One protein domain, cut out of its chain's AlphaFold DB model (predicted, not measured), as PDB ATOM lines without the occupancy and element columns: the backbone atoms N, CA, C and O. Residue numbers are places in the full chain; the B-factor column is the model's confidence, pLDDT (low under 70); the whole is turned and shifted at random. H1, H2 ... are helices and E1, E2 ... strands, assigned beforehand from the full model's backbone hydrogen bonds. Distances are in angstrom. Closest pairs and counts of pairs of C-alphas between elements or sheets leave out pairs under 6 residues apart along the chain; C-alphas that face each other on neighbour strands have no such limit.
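Overview. This is residues 13 to 182 of the 197 residues of an uncharacterized protein of Salvia splendens (UniProt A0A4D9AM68). Three antiparallel sheets follow one another through the domain: a small sheet of E1 to E4 at one end, a second small sheet of E5 to E8 in the middle, and a larger sheet built on the long strands E9, E10 and E11 at the other end. The last two are partly face to face, and residues 33 to 39, of which 38 and 39 belong to the short helix H1, stick out. The printed part has 170 residues, with the elements in the order E1, E2, H1, E3 to E13; under half of the residues are in named elements, and the class is mostly strand. The whole is compact, with a radius of gyration of the C-alphas of 18.1 A and spans of 57, 46 and 26 A.

Arrangement. E1, residues 16 to 20, E2, residues 23 to 27, E3, residues 47 to 51, and E4, residues 56 to 60, make a strongly twisted sheet in that order; N 18 and O 25 of the hairpin E1 and E2 are 2.8 A apart, N 26 and O 48 2.8 A, and N 49 and O 58 2.9 A, each within hydrogen-bond range. H1, residues 38 to 44, is only just not on this sheet, with 4 pairs of C-alphas within 10 A; 2 of its 3 O i to N i+4 pairs are within hydrogen-bond range. E5, residues 73 to 76, E6, residues 79 to 82, E7, residues 95 to 98, and E8, residues 103 to 106, form a meander, each strand the antiparallel neighbour of the one before, with N 74 and O 81 2.9 A apart, N 82 and O 95 2.8 A and N 96 and O 105 2.8 A. The closest C-alphas of E1 and E5 are those of Val 16 and Ile 73, 6.5 A apart. E9, residues 128 to 137, E10, residues 140 to 149, E11, residues 155 to 164, and E12, residues 172 to 174, form a second meander, with N 133 and O 144 2.9 A apart, N 143 and O 161 2.7 A and N 162 and O 173 2.8 A. E13, residues 178 to 181, is on the same side of E11 as E12, with N 158 and O 178 2.8 A apart. This branched sheet and the sheet E5 to E8 make a sandwich, two sheets face to face, their best planes 30 degrees apart; the closest C-alphas of E5 and E9 are those of Val 76 and Pro 136, 6.3 A.

Along the chain. E1 begins at C-alpha 16 (37.960, 103.805, 32.429). From first to last C-alpha E9 measures 27.1 A, E10 27.6 A and E11 29.8 A. E13 ends at C-alpha 181 (30.459, 86.640, 6.758).

Size, cuts and confidence. The C-alphas of Arg 54 and Glu 122, the two farthest apart, are 59.1 A apart. The printed part has no cut; the links E4 to E5, E6 to E7 and E8 to E9 are long. The mean pLDDT of the printed part is 81.9, and residues 32 to 43, 65 to 66, 117 to 127, 152 to 153 and 167 to 170 are under 70.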
ATOM      1  N   TYR A  13      41.973 111.178  28.336       77.81
ATOM      2  CA  TYR A  13      41.381 110.353  27.292       77.81
ATOM      3  C   TYR A  13      41.784 108.892  27.478       77.81
ATOM      4  O   TYR A  13      42.836 108.583  28.041       77.81
ATOM      5  N   LYS A  14      40.928 107.976  27.005       80.38
ATOM      6  CA  LYS A  14      41.085 106.518  27.188       80.38
ATOM      7  C   LYS A  14      41.190 106.088  28.666       80.38
ATOM      8  O   LYS A  14      41.847 105.097  28.969       80.38
ATOM      9  N   CYS A  15      40.573 106.835  29.581       86.69
ATOM     10  CA  CYS A  15      40.360 106.405  30.961       86.69
ATOM     11  C   CYS A  15      39.172 105.438  31.051       86.69
ATOM     12  O   CYS A  15      38.311 105.416  30.169       86.69
ATOM     13  N   VAL A  16      39.101 104.678  32.141       89.19
ATOM     14  CA  VAL A  16      37.960 103.805  32.429       89.19
ATOM     15  C   VAL A  16      37.110 104.423  33.532       89.19
ATOM     16  O   VAL A  16      37.634 104.724  34.599       89.19
ATOM     17  N   GLY A  17      35.811 104.592  33.289       90.31
ATOM     18  CA  GLY A  17      34.843 105.047  34.289       90.31
ATOM     19  C   GLY A  17      33.940 103.905  34.756       90.31
ATOM     20  O   GLY A  17      33.384 103.194  33.922       90.31
ATOM     21  N   VAL A  18      33.772 103.743  36.069       91.56
ATOM     22  CA  VAL A  18      32.855 102.764  36.676       91.56
ATOM     23  C   VAL A  18      32.121 103.354  37.876       91.56
ATOM     24  O   VAL A  18      32.644 104.223  38.572       91.56
ATOM     25  N   THR A  19      30.929 102.838  38.166       91.69
ATOM     26  CA  THR A  19      30.255 103.093  39.444       91.69
ATOM     27  C   THR A  19      30.694 102.039  40.453       91.69
ATOM     28  O   THR A  19      30.512 100.848  40.217       91.69
ATOM     29  N   TRP A  20      31.257 102.461  41.584       91.94
ATOM     30  CA  TRP A  20      31.786 101.570  42.614       91.94
ATOM     31  C   TRP A  20      31.472 102.114  44.008       91.94
ATOM     32  O   TRP A  20      31.774 103.271  44.305       91.94
ATOM     33  N   LYS A  21      30.830 101.299  44.860       90.88
ATOM     34  CA  LYS A  21      30.417 101.673  46.229       90.88
ATOM     35  C   LYS A  21      29.657 103.008  46.304       90.88
ATOM     36  O   LYS A  21      29.922 103.846  47.164       90.88
ATOM     37  N   GLY A  22      28.739 103.227  45.360       88.12
ATOM     38  CA  GLY A  22      27.921 104.445  45.282       88.12
ATOM     39  C   GLY A  22      28.656 105.697  44.791       88.12
ATOM     40  O   GLY A  22      28.122 106.796  44.905       88.12
ATOM     41  N   ARG A  23      29.873 105.559  44.252       90.75
ATOM     42  CA  ARG A  23      30.692 106.662  43.730       90.75
ATOM     43  C   ARG A  23      31.063 106.425  42.273       90.75
ATOM     44  O   ARG A  23      31.060 105.287  41.814       90.75
ATOM     45  N   ILE A  24      31.422 107.492  41.564       91.44
ATOM     46  CA  ILE A  24      32.001 107.386  40.219       91.44
ATOM     47  C   ILE A  24      33.513 107.308  40.378       91.44
ATOM     48  O   ILE A  24      34.119 108.211  40.947       91.44
ATOM     49  N   LEU A  25      34.111 106.232  39.890       91.88
ATOM     50  CA  LEU A  25      35.548 106.021  39.857       91.88
ATOM     51  C   LEU A  25      36.023 106.135  38.408       91.88
ATOM     52  O   LEU A  25      35.563 105.392  37.544       91.88
ATOM     53  N   VAL A  26      36.972 107.029  38.158       90.56
ATOM     54  CA  VAL A  26      37.696 107.150  36.890       90.56
ATOM     55  C   VAL A  26      39.118 106.663  37.121       90.56
ATOM     56  O   VAL A  26      39.773 107.129  38.044       90.56
ATOM     57  N   VAL A  27      39.603 105.707  36.331       89.25
ATOM     58  CA  VAL A  27      40.934 105.104  36.492       89.25
ATOM     59  C   VAL A  27      41.766 105.286  35.230       89.25
ATOM     60  O   VAL A  27      41.328 104.968  34.119       89.25
ATOM     61  N   GLY A  28      43.004 105.738  35.425       86.62
ATOM     62  CA  GLY A  28      44.033 105.851  34.404       86.62
ATOM     63  C   GLY A  28      43.696 106.854  33.303       86.62
ATOM     64  O   GLY A  28      43.263 107.978  33.559       86.62
ATOM     65  N   GLY A  29      43.934 106.449  32.060       81.25
ATOM     66  CA  GLY A  29      43.909 107.323  30.892       81.25
ATOM     67  C   GLY A  29      45.210 108.099  30.699       81.25
ATOM     68  O   GLY A  29      46.153 108.003  31.480       81.25
ATOM     69  N   PHE A  30      45.262 108.850  29.612       77.50
ATOM     70  CA  PHE A  30      46.373 109.736  29.279       77.50
ATOM     71  C   PHE A  30      45.942 111.174  29.512       77.50
ATOM     72  O   PHE A  30      44.823 111.518  29.147       77.50
ATOM     73  N   VAL A  31      46.819 111.997  30.081       73.94
ATOM     74  CA  VAL A  31      46.574 113.432  30.251       73.94
ATOM     75  C   VAL A  31      47.132 114.178  29.038       73.94
ATOM     76  O   VAL A  31      48.213 113.853  28.550       73.94
ATOM     77  N   GLY A  32      46.368 115.126  28.494       59.97
ATOM     78  CA  GLY A  32      46.807 115.966  27.379       59.97
ATOM     79  C   GLY A  32      47.707 117.126  27.829       59.97
ATOM     80  O   GLY A  32      47.361 117.855  28.755       59.97
ATOM     81  N   GLY A  33      48.840 117.332  27.148       58.31
ATOM     82  CA  GLY A  33      49.718 118.495  27.332       58.31
ATOM     83  C   GLY A  33      51.096 118.315  26.682       58.31
ATOM     84  O   GLY A  33      51.631 117.215  26.650       58.31
ATOM     85  N   GLU A  34      51.696 119.394  26.164       48.66
ATOM     86  CA  GLU A  34      53.006 119.360  25.475       48.66
ATOM     87  C   GLU A  34      54.208 119.114  26.413       48.66
ATOM     88  O   GLU A  34      55.335 118.936  25.953       48.66
ATOM     89  N   ASN A  35      53.990 119.065  27.730       48.28
ATOM     90  CA  ASN A  35      55.046 118.920  28.729       48.28
ATOM     91  C   ASN A  35      54.955 117.566  29.442       48.28
ATOM     92  O   ASN A  35      54.391 117.469  30.532       48.28
ATOM     93  N   PHE A  36      55.580 116.546  28.849       52.84
ATOM     94  CA  PHE A  36      55.794 115.223  29.448       52.84
ATOM     95  C   PHE A  36      56.755 115.306  30.651       52.84
ATOM     96  O   PHE A  36      57.933 114.957  30.568       52.84
ATOM     97  N   GLY A  37      56.268 115.828  31.774       54.69
ATOM     98  CA  GLY A  37      56.986 115.853  33.045       54.69
ATOM     99  C   GLY A  37      56.798 114.558  33.855       54.69
ATOM    100  O   GLY A  37      55.915 113.758  33.560       54.69
ATOM    101  N   PRO A  38      57.557 114.353  34.946       51.03
ATOM    102  CA  PRO A  38      57.410 113.187  35.832       51.03
ATOM    103  C   PRO A  38      56.004 113.018  36.436       51.03
ATOM    104  O   PRO A  38      55.592 111.906  36.751       51.03
ATOM    105  N   LEU A  39      55.256 114.121  36.575       52.84
ATOM    106  CA  LEU A  39      53.871 114.130  37.059       52.84
ATOM    107  C   LEU A  39      52.890 113.460  36.077       52.84
ATOM    108  O   LEU A  39      51.844 112.966  36.496       52.84
ATOM    109  N   ASP A  40      53.256 113.393  34.798       58.03
ATOM    110  CA  ASP A  40      52.430 112.882  33.701       58.03
ATOM    111  C   ASP A  40      52.403 111.338  33.675       58.03
ATOM    112  O   ASP A  40      51.395 110.721  33.335       58.03
ATOM    113  N   GLN A  41      53.480 110.695  34.148       57.84
ATOM    114  CA  GLN A  41      53.541 109.238  34.367       57.84
ATOM    115  C   GLN A  41      52.686 108.812  35.573       57.84
ATOM    116  O   GLN A  41      51.918 107.850  35.531       57.84
ATOM    117  N   THR A  42      52.736 109.576  36.671       60.12
ATOM    118  CA  THR A  42      51.858 109.315  37.824       60.12
ATOM    119  C   THR A  42      50.384 109.538  37.510       60.12
ATOM    120  O   THR A  42      49.533 108.900  38.125       60.12
ATOM    121  N   ALA A  43      50.065 110.399  36.540       63.94
ATOM    122  CA  ALA A  43      48.689 110.599  36.120       63.94
ATOM    123  C   ALA A  43      48.126 109.364  35.398       63.94
ATOM    124  O   ALA A  43      46.973 109.011  35.615       63.94
ATOM    125  N   ARG A  44      48.920 108.623  34.618       71.00
ATOM    126  CA  ARG A  44      48.443 107.409  33.913       71.00
ATOM    127  C   ARG A  44      48.068 106.255  34.841       71.00
ATOM    128  O   ARG A  44      47.289 105.381  34.465       71.00
ATOM    129  N   SER A  45      48.621 106.274  36.050       73.94
ATOM    130  CA  SER A  45      48.428 105.282  37.111       73.94
ATOM    131  C   SER A  45      47.463 105.745  38.215       73.94
ATOM    132  O   SER A  45      47.190 105.004  39.163       73.94
ATOM    133  N   SER A  46      46.948 106.974  38.134       79.31
ATOM    134  CA  SER A  46      46.046 107.522  39.144       79.31
ATOM    135  C   SER A  46      44.587 107.181  38.870       79.31
ATOM    136  O   SER A  46      44.212 106.740  37.784       79.31
ATOM    137  N   SER A  47      43.751 107.452  39.860       82.06
ATOM    138  CA  SER A  47      42.307 107.487  39.705       82.06
ATOM    139  C   SER A  47      41.703 108.702  40.396       82.06
ATOM    140  O   SER A  47      42.310 109.326  41.271       82.06
ATOM    141  N   GLU A  48      40.489 109.037  39.995       86.31
ATOM    142  CA  GLU A  48      39.671 110.075  40.589       86.31
ATOM    143  C   GLU A  48      38.333 109.477  41.014       86.31
ATOM    144  O   GLU A  48      37.659 108.796  40.243       86.31
ATOM    145  N   VAL A  49      37.940 109.733  42.259       87.56
ATOM    146  CA  VAL A  49      36.665 109.279  42.817       87.56
ATOM    147  C   VAL A  49      35.778 110.485  43.063       87.56
ATOM    148  O   VAL A  49      36.140 111.370  43.834       87.56
ATOM    149  N   TYR A  50      34.606 110.515  42.446       88.75
ATOM    150  CA  TYR A  50      33.606 111.535  42.713       88.75
ATOM    151  C   TYR A  50      32.836 111.211  43.997       88.75
ATOM    152  O   TYR A  50      32.173 110.175  44.102       88.75
ATOM    153  N   ASP A  51      32.928 112.108  44.973       85.25
ATOM    154  CA  ASP A  51      32.160 112.090  46.213       85.25
ATOM    155  C   ASP A  51      30.937 113.002  46.058       85.25
ATOM    156  O   ASP A  51      31.049 114.231  46.105       85.25
ATOM    157  N   ALA A  52      29.769 112.386  45.858       85.81
ATOM    158  CA  ALA A  52      28.512 113.090  45.634       85.81
ATOM    159  C   ALA A  52      28.019 113.860  46.870       85.81
ATOM    160  O   ALA A  52      27.345 114.874  46.716       85.81
ATOM    161  N   GLU A  53      28.370 113.426  48.089       87.25
ATOM    162  CA  GLU A  53      27.980 114.139  49.316       87.25
ATOM    163  C   GLU A  53      28.725 115.470  49.442       87.25
ATOM    164  O   GLU A  53      28.204 116.446  49.983       87.25
ATOM    165  N   ARG A  54      29.968 115.504  48.952       86.00
ATOM    166  CA  ARG A  54      30.857 116.667  49.046       86.00
ATOM    167  C   ARG A  54      30.927 117.489  47.765       86.00
ATOM    168  O   ARG A  54      31.584 118.530  47.799       86.00
ATOM    169  N   ASP A  55      30.299 117.017  46.686       87.19
ATOM    170  CA  ASP A  55      30.371 117.582  45.331       87.19
ATOM    171  C   ASP A  55      31.829 117.808  44.887       87.19
ATOM    172  O   ASP A  55      32.246 118.902  44.493       87.19
ATOM    173  N   LYS A  56      32.672 116.782  45.081       88.62
ATOM    174  CA  LYS A  56      34.123 116.887  44.865       88.62
ATOM    175  C   LYS A  56      34.724 115.624  44.280       88.62
ATOM    176  O   LYS A  56      34.430 114.515  44.716       88.62
ATOM    177  N   TRP A  57      35.675 115.822  43.375       86.00
ATOM    178  CA  TRP A  57      36.604 114.784  42.951       86.00
ATOM    179  C   TRP A  57      37.730 114.620  43.974       86.00
ATOM    180  O   TRP A  57      38.341 115.594  44.421       86.00
ATOM    181  N   ILE A  58      37.994 113.373  44.349       86.31
ATOM    182  CA  ILE A  58      39.065 112.962  45.253       86.31
ATOM    183  C   ILE A  58      40.122 112.243  44.420       86.31
ATOM    184  O   ILE A  58      39.839 111.219  43.802       86.31
ATOM    185  N   TYR A  59      41.342 112.770  44.423       83.12
ATOM    186  CA  TYR A  59      42.484 112.138  43.771       83.12
ATOM    187  C   TYR A  59      42.987 110.938  44.577       83.12
ATOM    188  O   TYR A  59      43.237 111.050  45.780       83.12
ATOM    189  N   VAL A  60      43.193 109.813  43.899       82.19
ATOM    190  CA  VAL A  60      43.776 108.595  44.457       82.19
ATOM    191  C   VAL A  60      45.016 108.243  43.636       82.19
ATOM    192  O   VAL A  60      44.955 107.811  42.483       82.19
ATOM    193  N   ALA A  61      46.184 108.470  44.233       74.56
ATOM    194  CA  ALA A  61      47.456 108.183  43.588       74.56
ATOM    195  C   ALA A  61      47.668 106.671  43.447       74.56
ATOM    196  O   ALA A  61      47.443 105.931  44.402       74.56
ATOM    197  N   ARG A  62      48.210 106.240  42.299       73.38
ATOM    198  CA  ARG A  62      48.751 104.883  42.088       73.38
ATOM    199  C   ARG A  62      47.753 103.742  42.311       73.38
ATOM    200  O   ARG A  62      48.172 102.624  42.594       73.38
ATOM    201  N   MET A  63      46.453 103.999  42.156       78.88
ATOM    202  CA  MET A  63      45.446 102.935  42.190       78.88
ATOM    203  C   MET A  63      45.690 101.908  41.084       78.88
ATOM    204  O   MET A  63      45.383 100.736  41.256       78.88
ATOM    205  N   TRP A  64      46.252 102.332  39.952       82.31
ATOM    206  CA  TRP A  64      46.680 101.451  38.879       82.31
ATOM    207  C   TRP A  64      48.203 101.287  38.916       82.31
ATOM    208  O   TRP A  64      48.943 102.265  38.953       82.31
ATOM    209  N   ALA A  65      48.689 100.047  38.949       69.81
ATOM    210  CA  ALA A  65      50.092  99.778  39.271       69.81
ATOM    211  C   ALA A  65      51.079 100.130  38.139       69.81
ATOM    212  O   ALA A  65      52.256 100.369  38.406       69.81
ATOM    213  N   LEU A  66      50.619 100.143  36.883       66.25
ATOM    214  CA  LEU A  66      51.460 100.323  35.697       66.25
ATOM    215  C   LEU A  66      51.352 101.745  35.138       66.25
ATOM    216  O   LEU A  66      50.290 102.355  35.184       66.25
ATOM    217  N   ASP A  67      52.413 102.229  34.485       72.81
ATOM    218  CA  ASP A  67      52.393 103.466  33.674       72.81
ATOM    219  C   ASP A  67      51.644 103.286  32.326       72.81
ATOM    220  O   ASP A  67      51.860 103.998  31.346       72.81
ATOM    221  N   VAL A  68      50.775 102.274  32.255       80.31
ATOM    222  CA  VAL A  68      50.031 101.856  31.065       80.31
ATOM    223  C   VAL A  68      48.562 101.749  31.457       80.31
ATOM    224  O   VAL A  68      48.232 100.807  32.172       80.31
ATOM    225  N   PRO A  69      47.682 102.668  31.028       84.88
ATOM    226  CA  PRO A  69      46.279 102.690  31.431       84.88
ATOM    227  C   PRO A  69      45.537 101.355  31.257       84.88
ATOM    228  O   PRO A  69      45.750 100.665  30.251       84.88
ATOM    229  N   PRO A  70      44.624 101.009  32.185       88.81
ATOM    230  CA  PRO A  70      43.777  99.833  32.035       88.81
ATOM    231  C   PRO A  70      42.907  99.973  30.787       88.81
ATOM    232  O   PRO A  70      42.487 101.072  30.424       88.81
ATOM    233  N   ARG A  71      42.602  98.849  30.134       87.38
ATOM    234  CA  ARG A  71      41.707  98.865  28.970       87.38
ATOM    235  C   ARG A  71      40.243  98.882  29.377       87.38
ATOM    236  O   ARG A  71      39.425  99.515  28.722       87.38
ATOM    237  N   GLN A  72      39.930  98.133  30.425       90.38
ATOM    238  CA  GLN A  72      38.583  97.927  30.929       90.38
ATOM    239  C   GLN A  72      38.657  97.520  32.396       90.38
ATOM    240  O   GLN A  72      39.514  96.727  32.788       90.38
ATOM    241  N   ILE A  73      37.739  98.062  33.182       93.31
ATOM    242  CA  ILE A  73      37.503  97.739  34.582       93.31
ATOM    243  C   ILE A  73      35.998  97.579  34.720       93.31
ATOM    244  O   ILE A  73      35.238  98.356  34.145       93.31
ATOM    245  N   VAL A  74      35.575  96.570  35.466       94.31
ATOM    246  CA  VAL A  74      34.168  96.323  35.781       94.31
ATOM    247  C   VAL A  74      34.013  96.044  37.267       94.31
ATOM    248  O   VAL A  74      34.989  95.727  37.953       94.31
ATOM    249  N   VAL A  75      32.784  96.160  37.763       93.88
ATOM    250  CA  VAL A  75      32.458  95.915  39.168       93.88
ATOM    251  C   VAL A  75      31.601  94.663  39.282       93.88
ATOM    252  O   VAL A  75      30.587  94.545  38.602       93.88
ATOM    253  N   VAL A  76      32.003  93.743  40.157       92.19
ATOM    254  CA  VAL A  76      31.223  92.559  40.543       92.19
ATOM    255  C   VAL A  76      31.249  92.452  42.062       92.19
ATOM    256  O   VAL A  76      32.325  92.343  42.645       92.19
ATOM    257  N   ASN A  77      30.080  92.484  42.711       90.06
ATOM    258  CA  ASN A  77      29.941  92.406  44.175       90.06
ATOM    259  C   ASN A  77      30.891  93.357  44.928       90.06
ATOM    260  O   ASN A  77      31.681  92.921  45.766       90.06
ATOM    261  N   ASP A  78      30.873  94.642  44.561       91.75
ATOM    262  CA  ASP A  78      31.752  95.689  45.107       91.75
ATOM    263  C   ASP A  78      33.263  95.442  44.956       91.75
ATOM    264  O   ASP A  78      34.070  96.150  45.560       91.75
ATOM    265  N   LYS A  79      33.679  94.493  44.113       93.25
ATOM    266  CA  LYS A  79      35.081  94.278  43.748       93.25
ATOM    267  C   LYS A  79      35.344  94.759  42.331       93.25
ATOM    268  O   LYS A  79      34.546  94.525  41.426       93.25
ATOM    269  N   LEU A  80      36.491  95.404  42.148       94.94
ATOM    270  CA  LEU A  80      36.962  95.835  40.839       94.94
ATOM    271  C   LEU A  80      37.730  94.703  40.170       94.94
ATOM    272  O   LEU A  80      38.632  94.127  40.779       94.94
ATOM    273  N   PHE A  81      37.405  94.442  38.909       94.75
ATOM    274  CA  PHE A  81      38.105  93.494  38.054       94.75
ATOM    275  C   PHE A  81      38.622  94.204  36.812       94.75
ATOM    276  O   PHE A  81      37.906  95.008  36.222       94.75
ATOM    277  N   SER A  82      39.846  93.888  36.407       94.38
ATOM    278  CA  SER A  82      40.497  94.426  35.216       94.38
ATOM    279  C   SER A  82      40.961  93.299  34.306       94.38
ATOM    280  O   SER A  82      41.285  92.194  34.752       94.38
ATOM    281  N   SER A  83      40.995  93.589  33.008       91.88
ATOM    282  CA  SER A  83      41.549  92.682  32.016       91.88
ATOM    283  C   SER A  83      42.218  93.440  30.877       91.88
ATOM    284  O   SER A  83      41.560  94.116  30.079       91.88
ATOM    285  N   GLY A  84      43.536  93.264  30.784       90.12
ATOM    286  CA  GLY A  84      44.353  93.904  29.765       90.12
ATOM    287  C   GLY A  84      44.566  95.399  29.998       90.12
ATOM    288  O   GLY A  84      44.055  96.014  30.932       90.12
ATOM    289  N   ASP A  85      45.345  95.991  29.110       89.06
ATOM    290  CA  ASP A  85      45.678  97.410  29.116       89.06
ATOM    291  C   ASP A  85      45.674  97.969  27.687       89.06
ATOM    292  O   ASP A  85      45.326  97.275  26.723       89.06
ATOM    293  N   CYS A  86      45.993  99.253  27.541       83.12
ATOM    294  CA  CYS A  86      45.970  99.910  26.239       83.12
ATOM    295  C   CYS A  86      47.005  99.368  25.232       83.12
ATOM    296  O   CYS A  86      46.869  99.656  24.044       83.12
ATOM    297  N   LEU A  87      48.022  98.615  25.674       84.12
ATOM    298  CA  LEU A  87      49.025  97.975  24.813       84.12
ATOM    299  C   LEU A  87      48.663  96.516  24.524       84.12
ATOM    300  O   LEU A  87      48.819  96.041  23.401       84.12
ATOM    301  N   GLN A  88      48.161  95.807  25.532       87.12
ATOM    302  CA  GLN A  88      47.815  94.400  25.459       87.12
ATOM    303  C   GLN A  88      46.368  94.183  25.925       87.12
ATOM    304  O   GLN A  88      46.116  94.021  27.122       87.12
ATOM    305  N   PRO A  89      45.401  94.077  24.988       86.25
ATOM    306  CA  PRO A  89      43.985  93.929  25.325       86.25
ATOM    307  C   PRO A  89      43.611  92.700  26.167       86.25
ATOM    308  O   PRO A  89      42.545  92.681  26.770       86.25
ATOM    309  N   TRP A  90      44.474  91.682  26.198       90.00
ATOM    310  CA  TRP A  90      44.347  90.487  27.033       90.00
ATOM    311  C   TRP A  90      45.737  90.038  27.476       90.00
ATOM    312  O   TRP A  90      46.571  89.681  26.636       90.00
ATOM    313  N   LYS A  91      45.973  90.030  28.787       89.31
ATOM    314  CA  LYS A  91      47.256  89.660  29.410       89.31
ATOM    315  C   LYS A  91      47.349  88.183  29.800       89.31
ATOM    316  O   LYS A  91      48.282  87.776  30.486       89.31
ATOM    317  N   GLY A  92      46.382  87.367  29.381       91.31
ATOM    318  CA  GLY A  92      46.329  85.953  29.745       91.31
ATOM    319  C   GLY A  92      45.618  85.666  31.064       91.31
ATOM    320  O   GLY A  92      45.492  84.495  31.395       91.31
ATOM    321  N   HIS A  93      45.180  86.680  31.814       93.12
ATOM    322  CA  HIS A  93      44.546  86.536  33.126       93.12
ATOM    323  C   HIS A  93      43.663  87.747  33.474       93.12
ATOM    324  O   HIS A  93      43.636  88.743  32.745       93.12
ATOM    325  N   ILE A  94      42.948  87.639  34.596       94.44
ATOM    326  CA  ILE A  94      42.117  88.694  35.188       94.44
ATOM    327  C   ILE A  94      42.798  89.168  36.470       94.44
ATOM    328  O   ILE A  94      43.347  88.361  37.221       94.44
ATOM    329  N   GLU A  95      42.736  90.466  36.739       94.38
ATOM    330  CA  GLU A  95      43.237  91.066  37.973       94.38
ATOM    331  C   GLU A  95      42.072  91.631  38.788       94.38
ATOM    332  O   GLU A  95      41.109  92.146  38.223       94.38
ATOM    333  N   SER A  96      42.152  91.556  40.115       94.31
ATOM    334  CA  SER A  96      41.204  92.197  41.028       94.31
ATOM    335  C   SER A  96      41.917  93.161  41.962       94.31
ATOM    336  O   SER A  96      43.001  92.839  42.457       94.31
ATOM    337  N   TYR A  97      41.300  94.306  42.237       93.69
ATOM    338  CA  TYR A  97      41.863  95.295  43.151       93.69
ATOM    339  C   TYR A  97      41.667  94.877  44.615       93.69
ATOM    340  O   TYR A  97      40.543  94.627  45.052       93.69
ATOM    341  N   ASP A  98      42.762  94.825  45.369       91.62
ATOM    342  CA  ASP A  98      42.774  94.703  46.823       91.62
ATOM    343  C   ASP A  98      42.864  96.102  47.436       91.62
ATOM    344  O   ASP A  98      43.899  96.764  47.369       91.62
ATOM    345  N   GLU A  99      41.770  96.560  48.040       89.38
ATOM    346  CA  GLU A  99      41.690  97.886  48.660       89.38
ATOM    347  C   GLU A  99      42.603  98.045  49.872       89.38
ATOM    348  O   GLU A  99      43.090  99.144  50.131       89.38
ATOM    349  N   LYS A 100      42.820  96.964  50.628       90.38
ATOM    350  CA  LYS A 100      43.593  97.009  51.868       90.38
ATOM    351  C   LYS A 100      45.065  97.239  51.554       90.38
ATOM    352  O   LYS A 100      45.705  98.078  52.180       90.38
ATOM    353  N   GLU A 101      45.571  96.495  50.581       88.00
ATOM    354  CA  GLU A 101      46.968  96.567  50.160       88.00
ATOM    355  C   GLU A 101      47.177  97.597  49.029       88.00
ATOM    356  O   GLU A 101      48.309  97.939  48.705       88.00
ATOM    357  N   SER A 102      46.090  98.138  48.459       87.50
ATOM    358  CA  SER A 102      46.087  99.085  47.332       87.50
ATOM    359  C   SER A 102      46.863  98.574  46.110       87.50
ATOM    360  O   SER A 102      47.637  99.303  45.488       87.50
ATOM    361  N   ILE A 103      46.656  97.299  45.769       89.12
ATOM    362  CA  ILE A 103      47.325  96.613  44.652       89.12
ATOM    363  C   ILE A 103      46.337  95.799  43.820       89.12
ATOM    364  O   ILE A 103      45.287  95.379  44.296       89.12
ATOM    365  N   TRP A 104      46.698  95.531  42.567       91.81
ATOM    366  CA  TRP A 104      45.987  94.588  41.707       91.81
ATOM    367  C   TRP A 104      46.627  93.209  41.823       91.81
ATOM    368  O   TRP A 104      47.834  93.065  41.644       91.81
ATOM    369  N   ASN A 105      45.814  92.201  42.125       92.31
ATOM    370  CA  ASN A 105      46.251  90.818  42.264       92.31
ATOM    371  C   ASN A 105      45.640  89.953  41.167       92.31
ATOM    372  O   ASN A 105      44.455  90.084  40.856       92.31
ATOM    373  N   VAL A 106      46.425  89.021  40.627       93.06
ATOM    374  CA  VAL A 106      45.917  88.021  39.684       93.06
ATOM    375  C   VAL A 106      44.849  87.175  40.370       93.06
ATOM    376  O   VAL A 106      45.079  86.574  41.422       93.06
ATOM    377  N   VAL A 107      43.673  87.101  39.753       92.69
ATOM    378  CA  VAL A 107      42.562  86.296  40.254       92.69
ATOM    379  C   VAL A 107      42.909  84.819  40.088       92.69
ATOM    380  O   VAL A 107      43.317  84.374  39.011       92.69
ATOM    381  N   HIS A 108      42.734  84.034  41.151       89.81
ATOM    382  CA  HIS A 108      43.005  82.598  41.127       89.81
ATOM    383  C   HIS A 108      42.236  81.904  39.987       89.81
ATOM    384  O   HIS A 108      41.051  82.159  39.794       89.81
ATOM    385  N   ARG A 109      42.913  81.023  39.231       89.56
ATOM    386  CA  ARG A 109      42.367  80.289  38.061       89.56
ATOM    387  C   ARG A 109      41.876  81.160  36.898       89.56
ATOM    388  O   ARG A 109      41.276  80.633  35.968       89.56
ATOM    389  N   SER A 110      42.172  82.457  36.893       92.56
ATOM    390  CA  SER A 110      41.802  83.332  35.776       92.56
ATOM    391  C   SER A 110      42.700  83.192  34.546       92.56
ATOM    392  O   SER A 110      42.371  83.740  33.498       92.56
ATOM    393  N   HIS A 111      43.805  82.444  34.640       92.31
ATOM    394  CA  HIS A 111      44.673  82.193  33.496       92.31
ATOM    395  C   HIS A 111      43.918  81.490  32.362       92.31
ATOM    396  O   HIS A 111      43.354  80.415  32.564       92.31
ATOM    397  N   PHE A 112      43.930  82.087  31.170       89.38
ATOM    398  CA  PHE A 112      43.188  81.580  30.018       89.38
ATOM    399  C   PHE A 112      43.880  81.925  28.698       89.38
ATOM    400  O   PHE A 112      43.890  83.069  28.238       89.38
ATOM    401  N   ASN A 113      44.472  80.908  28.071       84.19
ATOM    402  CA  ASN A 113      45.266  81.080  26.853       84.19
ATOM    403  C   ASN A 113      44.427  81.078  25.570       84.19
ATOM    404  O   ASN A 113      44.915  81.548  24.549       84.19
ATOM    405  N   CYS A 114      43.178  80.598  25.607       78.88
ATOM    406  CA  CYS A 114      42.331  80.512  24.411       78.88
ATOM    407  C   CYS A 114      42.003  81.885  23.804       78.88
ATOM    408  O   CYS A 114      41.733  81.962  22.616       78.88
ATOM    409  N   MET A 115      42.083  82.965  24.591       78.31
ATOM    410  CA  MET A 115      41.871  84.330  24.098       78.31
ATOM    411  C   MET A 115      43.129  84.993  23.519       78.31
ATOM    412  O   MET A 115      43.064  86.131  23.048       78.31
ATOM    413  N   SER A 116      44.294  84.347  23.593       73.00
ATOM    414  CA  SER A 116      45.540  84.894  23.051       73.00
ATOM    415  C   SER A 116      45.574  84.769  21.522       73.00
ATOM    416  O   SER A 116      45.124  83.752  20.995       73.00
ATOM    417  N   PRO A 117      46.127  85.757  20.790       65.75
ATOM    418  CA  PRO A 117      46.318  85.627  19.349       65.75
ATOM    419  C   PRO A 117      47.154  84.385  19.032       65.75
ATOM    420  O   PRO A 117      48.180  84.139  19.672       65.75
ATOM    421  N   THR A 118      46.721  83.610  18.046       64.19
ATOM    422  CA  THR A 118      47.466  82.461  17.531       64.19
ATOM    423  C   THR A 118      48.297  82.907  16.336       64.19
ATOM    424  O   THR A 118      47.767  83.378  15.331       64.19
ATOM    425  N   TYR A 119      49.618  82.772  16.458       57.09
ATOM    426  CA  TYR A 119      50.562  82.999  15.368       57.09
ATOM    427  C   TYR A 119      51.040  81.641  14.851       57.09
ATOM    428  O   TYR A 119      51.513  80.816  15.636       57.09
ATOM    429  N   THR A 120      50.929  81.393  13.547       52.62
ATOM    430  CA  THR A 120      51.605  80.260  12.902       52.62
ATOM    431  C   THR A 120      53.054  80.642  12.589       52.62
ATOM    432  O   THR A 120      53.351  81.802  12.296       52.62
ATOM    433  N   ALA A 121      53.973  79.672  12.658       50.56
ATOM    434  CA  ALA A 121      55.415  79.883  12.467       50.56
ATOM    435  C   ALA A 121      55.796  80.462  11.086       50.56
ATOM    436  O   ALA A 121      56.910  80.946  10.913       50.56
ATOM    437  N   GLU A 122      54.873  80.440  10.123       53.97
ATOM    438  CA  GLU A 122      55.076  80.913   8.750       53.97
ATOM    439  C   GLU A 122      54.516  82.323   8.490       53.97
ATOM    440  O   GLU A 122      54.599  82.824   7.373       53.97
ATOM    441  N   GLY A 123      53.981  83.006   9.511       51.28
ATOM    442  CA  GLY A 123      53.651  84.438   9.449       51.28
ATOM    443  C   GLY A 123      52.497  84.834   8.516       51.28
ATOM    444  O   GLY A 123      52.191  86.019   8.414       51.28
ATOM    445  N   THR A 124      51.838  83.883   7.854       50.81
ATOM    446  CA  THR A 124      50.873  84.156   6.774       50.81
ATOM    447  C   THR A 124      49.404  84.010   7.162       50.81
ATOM    448  O   THR A 124      48.545  84.463   6.414       50.81
ATOM    449  N   THR A 125      49.074  83.464   8.337       49.31
ATOM    450  CA  THR A 125      47.672  83.330   8.776       49.31
ATOM    451  C   THR A 125      47.539  83.545  10.281       49.31
ATOM    452  O   THR A 125      47.432  82.594  11.056       49.31
ATOM    453  N   ALA A 126      47.581  84.803  10.716       57.09
ATOM    454  CA  ALA A 126      47.250  85.149  12.092       57.09
ATOM    455  C   ALA A 126      45.728  85.261  12.227       57.09
ATOM    456  O   ALA A 126      45.103  86.060  11.531       57.09
ATOM    457  N   THR A 127      45.137  84.501  13.147       66.31
ATOM    458  CA  THR A 127      43.800  84.799  13.668       66.31
ATOM    459  C   THR A 127      43.915  86.099  14.462       66.31
ATOM    460  O   THR A 127      44.282  86.114  15.641       66.31
ATOM    461  N   GLY A 128      43.726  87.225  13.777       72.38
ATOM    462  CA  GLY A 128      43.880  88.551  14.358       72.38
ATOM    463  C   GLY A 128      42.705  88.840  15.277       72.38
ATOM    464  O   GLY A 128      41.573  88.932  14.812       72.38
ATOM    465  N   ARG A 129      42.944  88.985  16.585       82.31
ATOM    466  CA  ARG A 129      41.884  89.404  17.511       82.31
ATOM    467  C   ARG A 129      41.466  90.836  17.185       82.31
ATOM    468  O   ARG A 129      42.238  91.767  17.409       82.31
ATOM    469  N   CYS A 130      40.239  90.999  16.708       79.69
ATOM    470  CA  CYS A 130      39.648  92.285  16.354       79.69
ATOM    471  C   CYS A 130      39.221  93.054  17.607       79.69
ATOM    472  O   CYS A 130      39.495  94.244  17.739       79.69
ATOM    473  N   TYR A 131      38.584  92.369  18.556       84.31
ATOM    474  CA  TYR A 131      38.093  92.979  19.788       84.31
ATOM    475  C   TYR A 131      38.041  91.978  20.943       84.31
ATOM    476  O   TYR A 131      38.074  90.760  20.771       84.31
ATOM    477  N   ILE A 132      37.979  92.537  22.147       88.50
ATOM    478  CA  ILE A 132      37.667  91.846  23.394       88.50
ATOM    479  C   ILE A 132      36.984  92.858  24.306       88.50
ATOM    480  O   ILE A 132      37.482  93.976  24.434       88.50
ATOM    481  N   THR A 133      35.870  92.488  24.919       90.06
ATOM    482  CA  THR A 133      35.134  93.332  25.866       90.06
ATOM    483  C   THR A 133      34.630  92.477  27.011       90.06
ATOM    484  O   THR A 133      34.191  91.351  26.795       90.06
ATOM    485  N   MET A 134      34.720  93.006  28.224       92.50
ATOM    486  CA  MET A 134      34.340  92.345  29.462       92.50
ATOM    487  C   MET A 134      33.063  92.979  30.014       92.50
ATOM    488  O   MET A 134      33.035  94.182  30.267       92.50
ATOM    489  N   ALA A 135      32.041  92.158  30.242       92.69
ATOM    490  CA  ALA A 135      30.767  92.542  30.838       92.69
ATOM    491  C   ALA A 135      30.556  91.801  32.167       92.69
ATOM    492  O   ALA A 135      30.682  90.573  32.192       92.69
ATOM    493  N   PRO A 136      30.219  92.490  33.269       92.81
ATOM    494  CA  PRO A 136      29.814  91.824  34.498       92.81
ATOM    495  C   PRO A 136      28.336  91.409  34.428       92.81
ATOM    496  O   PRO A 136      27.495  92.157  33.938       92.81
ATOM    497  N   LEU A 137      28.009  90.232  34.961       91.31
ATOM    498  CA  LEU A 137      26.633  89.813  35.236       91.31
ATOM    499  C   LEU A 137      26.610  88.904  36.461       91.31
ATOM    500  O   LEU A 137      27.130  87.783  36.424       91.31
ATOM    501  N   ARG A 138      25.970  89.369  37.541       89.00
ATOM    502  CA  ARG A 138      25.957  88.679  38.842       89.00
ATOM    503  C   ARG A 138      27.392  88.303  39.232       89.00
ATOM    504  O   ARG A 138      28.270  89.155  39.221       89.00
ATOM    505  N   ASN A 139      27.654  87.023  39.492       91.19
ATOM    506  CA  ASN A 139      28.973  86.507  39.868       91.19
ATOM    507  C   ASN A 139      29.858  86.134  38.668       91.19
ATOM    508  O   ASN A 139      30.820  85.390  38.840       91.19
ATOM    509  N   HIS A 140      29.567  86.608  37.458       93.12
ATOM    510  CA  HIS A 140      30.275  86.186  36.253       93.12
ATOM    511  C   HIS A 140      30.828  87.366  35.461       93.12
ATOM    512  O   HIS A 140      30.223  88.436  35.394       93.12
ATOM    513  N   LEU A 141      31.959  87.128  34.806       94.19
ATOM    514  CA  LEU A 141      32.548  88.011  33.811       94.19
ATOM    515  C   LEU A 141      32.402  87.363  32.437       94.19
ATOM    516  O   LEU A 141      32.929  86.276  32.205       94.19
ATOM    517  N   TYR A 142      31.690  88.030  31.538       93.94
ATOM    518  CA  TYR A 142      31.521  87.629  30.148       93.94
ATOM    519  C   TYR A 142      32.544  88.360  29.290       93.94
ATOM    520  O   TYR A 142      32.572  89.584  29.253       93.94
ATOM    521  N   PHE A 143      33.368  87.604  28.582       93.12
ATOM    522  CA  PHE A 143      34.344  88.086  27.623       93.12
ATOM    523  C   PHE A 143      33.811  87.839  26.225       93.12
ATOM    524  O   PHE A 143      33.771  86.698  25.772       93.12
ATOM    525  N   LEU A 144      33.404  88.912  25.556       91.38
ATOM    526  CA  LEU A 144      33.005  88.894  24.159       91.38
ATOM    527  C   LEU A 144      34.251  89.163  23.329       91.38
ATOM    528  O   LEU A 144      34.809  90.261  23.387       91.38
ATOM    529  N   THR A 145      34.700  88.162  22.587       89.06
ATOM    530  CA  THR A 145      35.882  88.238  21.733       89.06
ATOM    531  C   THR A 145      35.475  88.107  20.277       89.06
ATOM    532  O   THR A 145      34.450  87.509  19.947       89.06
ATOM    533  N   GLY A 146      36.280  88.686  19.394       87.06
ATOM    534  CA  GLY A 146      36.149  88.428  17.973       87.06
ATOM    535  C   GLY A 146      37.486  88.352  17.277       87.06
ATOM    536  O   GLY A 146      38.433  89.065  17.631       87.06
ATOM    537  N   TYR A 147      37.542  87.484  16.280       84.62
ATOM    538  CA  TYR A 147      38.737  87.146  15.533       84.62
ATOM    539  C   TYR A 147      38.455  87.253  14.042       84.62
ATOM    540  O   TYR A 147      37.458  86.724  13.551       84.62
ATOM    541  N   SER A 148      39.362  87.903  13.323       82.56
ATOM    542  CA  SER A 148      39.436  87.784  11.875       82.56
ATOM    543  C   SER A 148      40.036  86.424  11.561       82.56
ATOM    544  O   SER A 148      41.161  86.128  11.977       82.56
ATOM    545  N   MET A 149      39.289  85.602  10.838       79.50
ATOM    546  CA  MET A 149      39.762  84.293  10.418       79.50
ATOM    547  C   MET A 149      40.581  84.427   9.126       79.50
ATOM    548  O   MET A 149      40.230  85.224   8.255       79.50
ATOM    549  N   PRO A 150      41.679  83.670   8.979       72.81
ATOM    550  CA  PRO A 150      42.439  83.637   7.734       72.81
ATOM    551  C   PRO A 150      41.653  82.915   6.626       72.81
ATOM    552  O   PRO A 150      41.101  81.842   6.864       72.81
ATOM    553  N   GLY A 151      41.633  83.468   5.408       70.31
ATOM    554  CA  GLY A 151      40.962  82.862   4.251       70.31
ATOM    555  C   GLY A 151      40.550  83.867   3.172       70.31
ATOM    556  O   GLY A 151      40.744  85.071   3.322       70.31
ATOM    557  N   GLU A 152      39.995  83.360   2.066       55.12
ATOM    558  CA  GLU A 152      39.407  84.178   0.999       55.12
ATOM    559  C   GLU A 152      37.965  84.545   1.394       55.12
ATOM    560  O   GLU A 152      37.076  83.695   1.428       55.12
ATOM    561  N   GLY A 153      37.761  85.811   1.767       62.88
ATOM    562  CA  GLY A 153      36.516  86.327   2.346       62.88
ATOM    563  C   GLY A 153      36.720  86.828   3.778       62.88
ATOM    564  O   GLY A 153      37.427  86.209   4.568       62.88
ATOM    565  N   SER A 154      36.116  87.971   4.117       73.44
ATOM    566  CA  SER A 154      36.170  88.501   5.483       73.44
ATOM    567  C   SER A 154      35.247  87.674   6.373       73.44
ATOM    568  O   SER A 154      34.033  87.874   6.370       73.44
ATOM    569  N   LEU A 155      35.806  86.669   7.046       82.44
ATOM    570  CA  LEU A 155      35.092  85.847   8.014       82.44
ATOM    571  C   LEU A 155      35.477  86.292   9.423       82.44
ATOM    572  O   LEU A 155      36.657  86.280   9.792       82.44
ATOM    573  N   LEU A 156      34.471  86.643  10.215       84.94
ATOM    574  CA  LEU A 156      34.640  87.017  11.608       84.94
ATOM    575  C   LEU A 156      34.066  85.921  12.499       84.94
ATOM    576  O   LEU A 156      32.906  85.542  12.363       84.94
ATOM    577  N   ARG A 157      34.883  85.428  13.428       86.88
ATOM    578  CA  ARG A 157      34.448  84.510  14.480       86.88
ATOM    579  C   ARG A 157      34.254  85.280  15.769       86.88
ATOM    580  O   ARG A 157      35.208  85.879  16.264       86.88
ATOM    581  N   SER A 158      33.058  85.229  16.330       88.81
ATOM    582  CA  SER A 158      32.751  85.740  17.662       88.81
ATOM    583  C   SER A 158      32.697  84.594  18.665       88.81
ATOM    584  O   SER A 158      32.042  83.580  18.429       88.81
ATOM    585  N   GLU A 159      33.354  84.762  19.809       91.44
ATOM    586  CA  GLU A 159      33.308  83.802  20.911       91.44
ATOM    587  C   GLU A 159      32.903  84.517  22.201       91.44
ATOM    588  O   GLU A 159      33.144  85.714  22.390       91.44
ATOM    589  N   VAL A 160      32.261  83.774  23.103       93.00
ATOM    590  CA  VAL A 160      31.923  84.269  24.438       93.00
ATOM    591  C   VAL A 160      32.504  83.322  25.469       93.00
ATOM    592  O   VAL A 160      32.144  82.144  25.522       93.00
ATOM    593  N   HIS A 161      33.381  83.844  26.319       94.25
ATOM    594  CA  HIS A 161      33.937  83.106  27.449       94.25
ATOM    595  C   HIS A 161      33.399  83.680  28.750       94.25
ATOM    596  O   HIS A 161      33.291  84.889  28.910       94.25
ATOM    597  N   VAL A 162      33.063  82.816  29.695       94.56
ATOM    598  CA  VAL A 162      32.479  83.204  30.974       94.56
ATOM    599  C   VAL A 162      33.394  82.730  32.085       94.56
ATOM    600  O   VAL A 162      33.713  81.543  32.158       94.56
ATOM    601  N   PHE A 163      33.791  83.653  32.951       94.44
ATOM    602  CA  PHE A 163      34.550  83.367  34.157       94.44
ATOM    603  C   PHE A 163      33.666  83.559  35.389       94.44
ATOM    604  O   PHE A 163      33.092  84.632  35.575       94.44
ATOM    605  N   ASP A 164      33.553  82.532  36.228       93.62
ATOM    606  CA  ASP A 164      32.883  82.625  37.528       93.62
ATOM    607  C   ASP A 164      33.826  83.241  38.575       93.62
ATOM    608  O   ASP A 164      34.879  82.690  38.896       93.62
ATOM    609  N   THR A 165      33.426  84.391  39.111       91.75
ATOM    610  CA  THR A 165      34.149  85.151  40.143       91.75
ATOM    611  C   THR A 165      33.896  84.653  41.567       91.75
ATOM    612  O   THR A 165      34.499  85.172  42.510       91.75
ATOM    613  N   SER A 166      33.004  83.676  41.760       86.06
ATOM    614  CA  SER A 166      32.717  83.111  43.075       86.06
ATOM    615  C   SER A 166      33.941  82.387  43.656       86.06
ATOM    616  O   SER A 166      34.710  81.727  42.952       86.06
ATOM    617  N   ASN A 167      34.110  82.463  44.981       66.31
ATOM    618  CA  ASN A 167      35.231  81.829  45.693       66.31
ATOM    619  C   ASN A 167      35.278  80.292  45.521       66.31
ATOM    620  O   ASN A 167      36.288  79.671  45.849       66.31
ATOM    621  N   SER A 168      34.196  79.678  45.035       61.62
ATOM    622  CA  SER A 168      34.022  78.229  44.875       61.62
ATOM    623  C   SER A 168      34.552  77.649  43.559       61.62
ATOM    624  O   SER A 168      34.581  76.429  43.416       61.62
ATOM    625  N   GLY A 169      35.037  78.473  42.626       53.97
ATOM    626  CA  GLY A 169      35.816  77.985  41.487       53.97
ATOM    627  C   GLY A 169      35.008  77.294  40.386       53.97
ATOM    628  O   GLY A 169      35.366  76.185  39.986       53.97
ATOM    629  N   GLY A 170      33.999  77.972  39.828       63.44
ATOM    630  CA  GLY A 170      33.364  77.563  38.567       63.44
ATOM    631  C   GLY A 170      34.293  77.648  37.344       63.44
ATOM    632  O   GLY A 170      34.045  76.989  36.338       63.44
ATOM    633  N   GLY A 171      35.405  78.390  37.451       81.81
ATOM    634  CA  GLY A 171      36.431  78.480  36.411       81.81
ATOM    635  C   GLY A 171      35.922  79.137  35.127       81.81
ATOM    636  O   GLY A 171      35.020  79.974  35.157       81.81
ATOM    637  N   TRP A 172      36.535  78.769  34.003       93.00
ATOM    638  CA  TRP A 172      36.143  79.233  32.675       93.00
ATOM    639  C   TRP A 172      35.180  78.256  32.008       93.00
ATOM    640  O   TRP A 172      35.394  77.044  32.036       93.00
ATOM    641  N   ARG A 173      34.182  78.797  31.314       93.00
ATOM    642  CA  ARG A 173      33.392  78.078  30.308       93.00
ATOM    643  C   ARG A 173      33.312  78.905  29.029       93.00
ATOM    644  O   ARG A 173      33.269  80.128  29.099       93.00
ATOM    645  N   SER A 174      33.251  78.250  27.879       93.06
ATOM    646  CA  SER A 174      33.020  78.910  26.589       93.06
ATOM    647  C   SER A 174      31.617  78.583  26.097       93.06
ATOM    648  O   SER A 174      31.150  77.458  26.277       93.06
ATOM    649  N   LEU A 175      30.947  79.566  25.503       92.31
ATOM    650  CA  LEU A 175      29.717  79.351  24.747       92.31
ATOM    651  C   LEU A 175      30.060  78.963  23.302       92.31
ATOM    652  O   LEU A 175      31.220  79.024  22.893       92.31
ATOM    653  N   GLU A 176      29.047  78.545  22.547       90.25
ATOM    654  CA  GLU A 176      29.198  78.238  21.125       90.25
ATOM    655  C   GLU A 176      29.671  79.477  20.349       90.25
ATOM    656  O   GLU A 176      29.189  80.590  20.575       90.25
ATOM    657  N   SER A 177      30.650  79.280  19.466       89.75
ATOM    658  CA  SER A 177      31.181  80.331  18.601       89.75
ATOM    659  C   SER A 177      30.233  80.608  17.442       89.75
ATOM    660  O   SER A 177      29.637  79.680  16.896       89.75
ATOM    661  N   ILE A 178      30.171  81.861  17.010       88.25
ATOM    662  CA  ILE A 178      29.374  82.276  15.857       88.25
ATOM    663  C   ILE A 178      30.326  82.758  14.769       88.25
ATOM    664  O   ILE A 178      31.139  83.649  15.009       88.25
ATOM    665  N   ASP A 179      30.205  82.171  13.582       88.44
ATOM    666  CA  ASP A 179      30.943  82.586  12.393       88.44
ATOM    667  C   ASP A 179      30.026  83.441  11.513       88.44
ATOM    668  O   ASP A 179      28.924  83.027  11.147       88.44
ATOM    669  N   GLU A 180      30.476  84.643  11.174       84.19
ATOM    670  CA  GLU A 180      29.728  85.603  10.372       84.19
ATOM    671  C   GLU A 180      30.537  86.045   9.152       84.19
ATOM    672  O   GLU A 180      31.741  86.301   9.234       84.19
ATOM    673  N   VAL A 181      29.860  86.160   8.007       81.69
ATOM    674  CA  VAL A 181      30.459  86.640   6.758       81.69
ATOM    675  C   VAL A 181      30.310  88.158   6.670       81.69
ATOM    676  O   VAL A 181      29.194  88.675   6.694       81.69
ATOM    677  N   GLY A 182      31.429  88.858   6.503       72.38
ATOM    678  CA  GLY A 182      31.509  90.306   6.330       72.38
ATOM    679  C   GLY A 182      32.490  90.972   7.296       72.38
ATOM    680  O   GLY A 182      32.835  90.433   8.344       72.38
TER     681      GLY A 182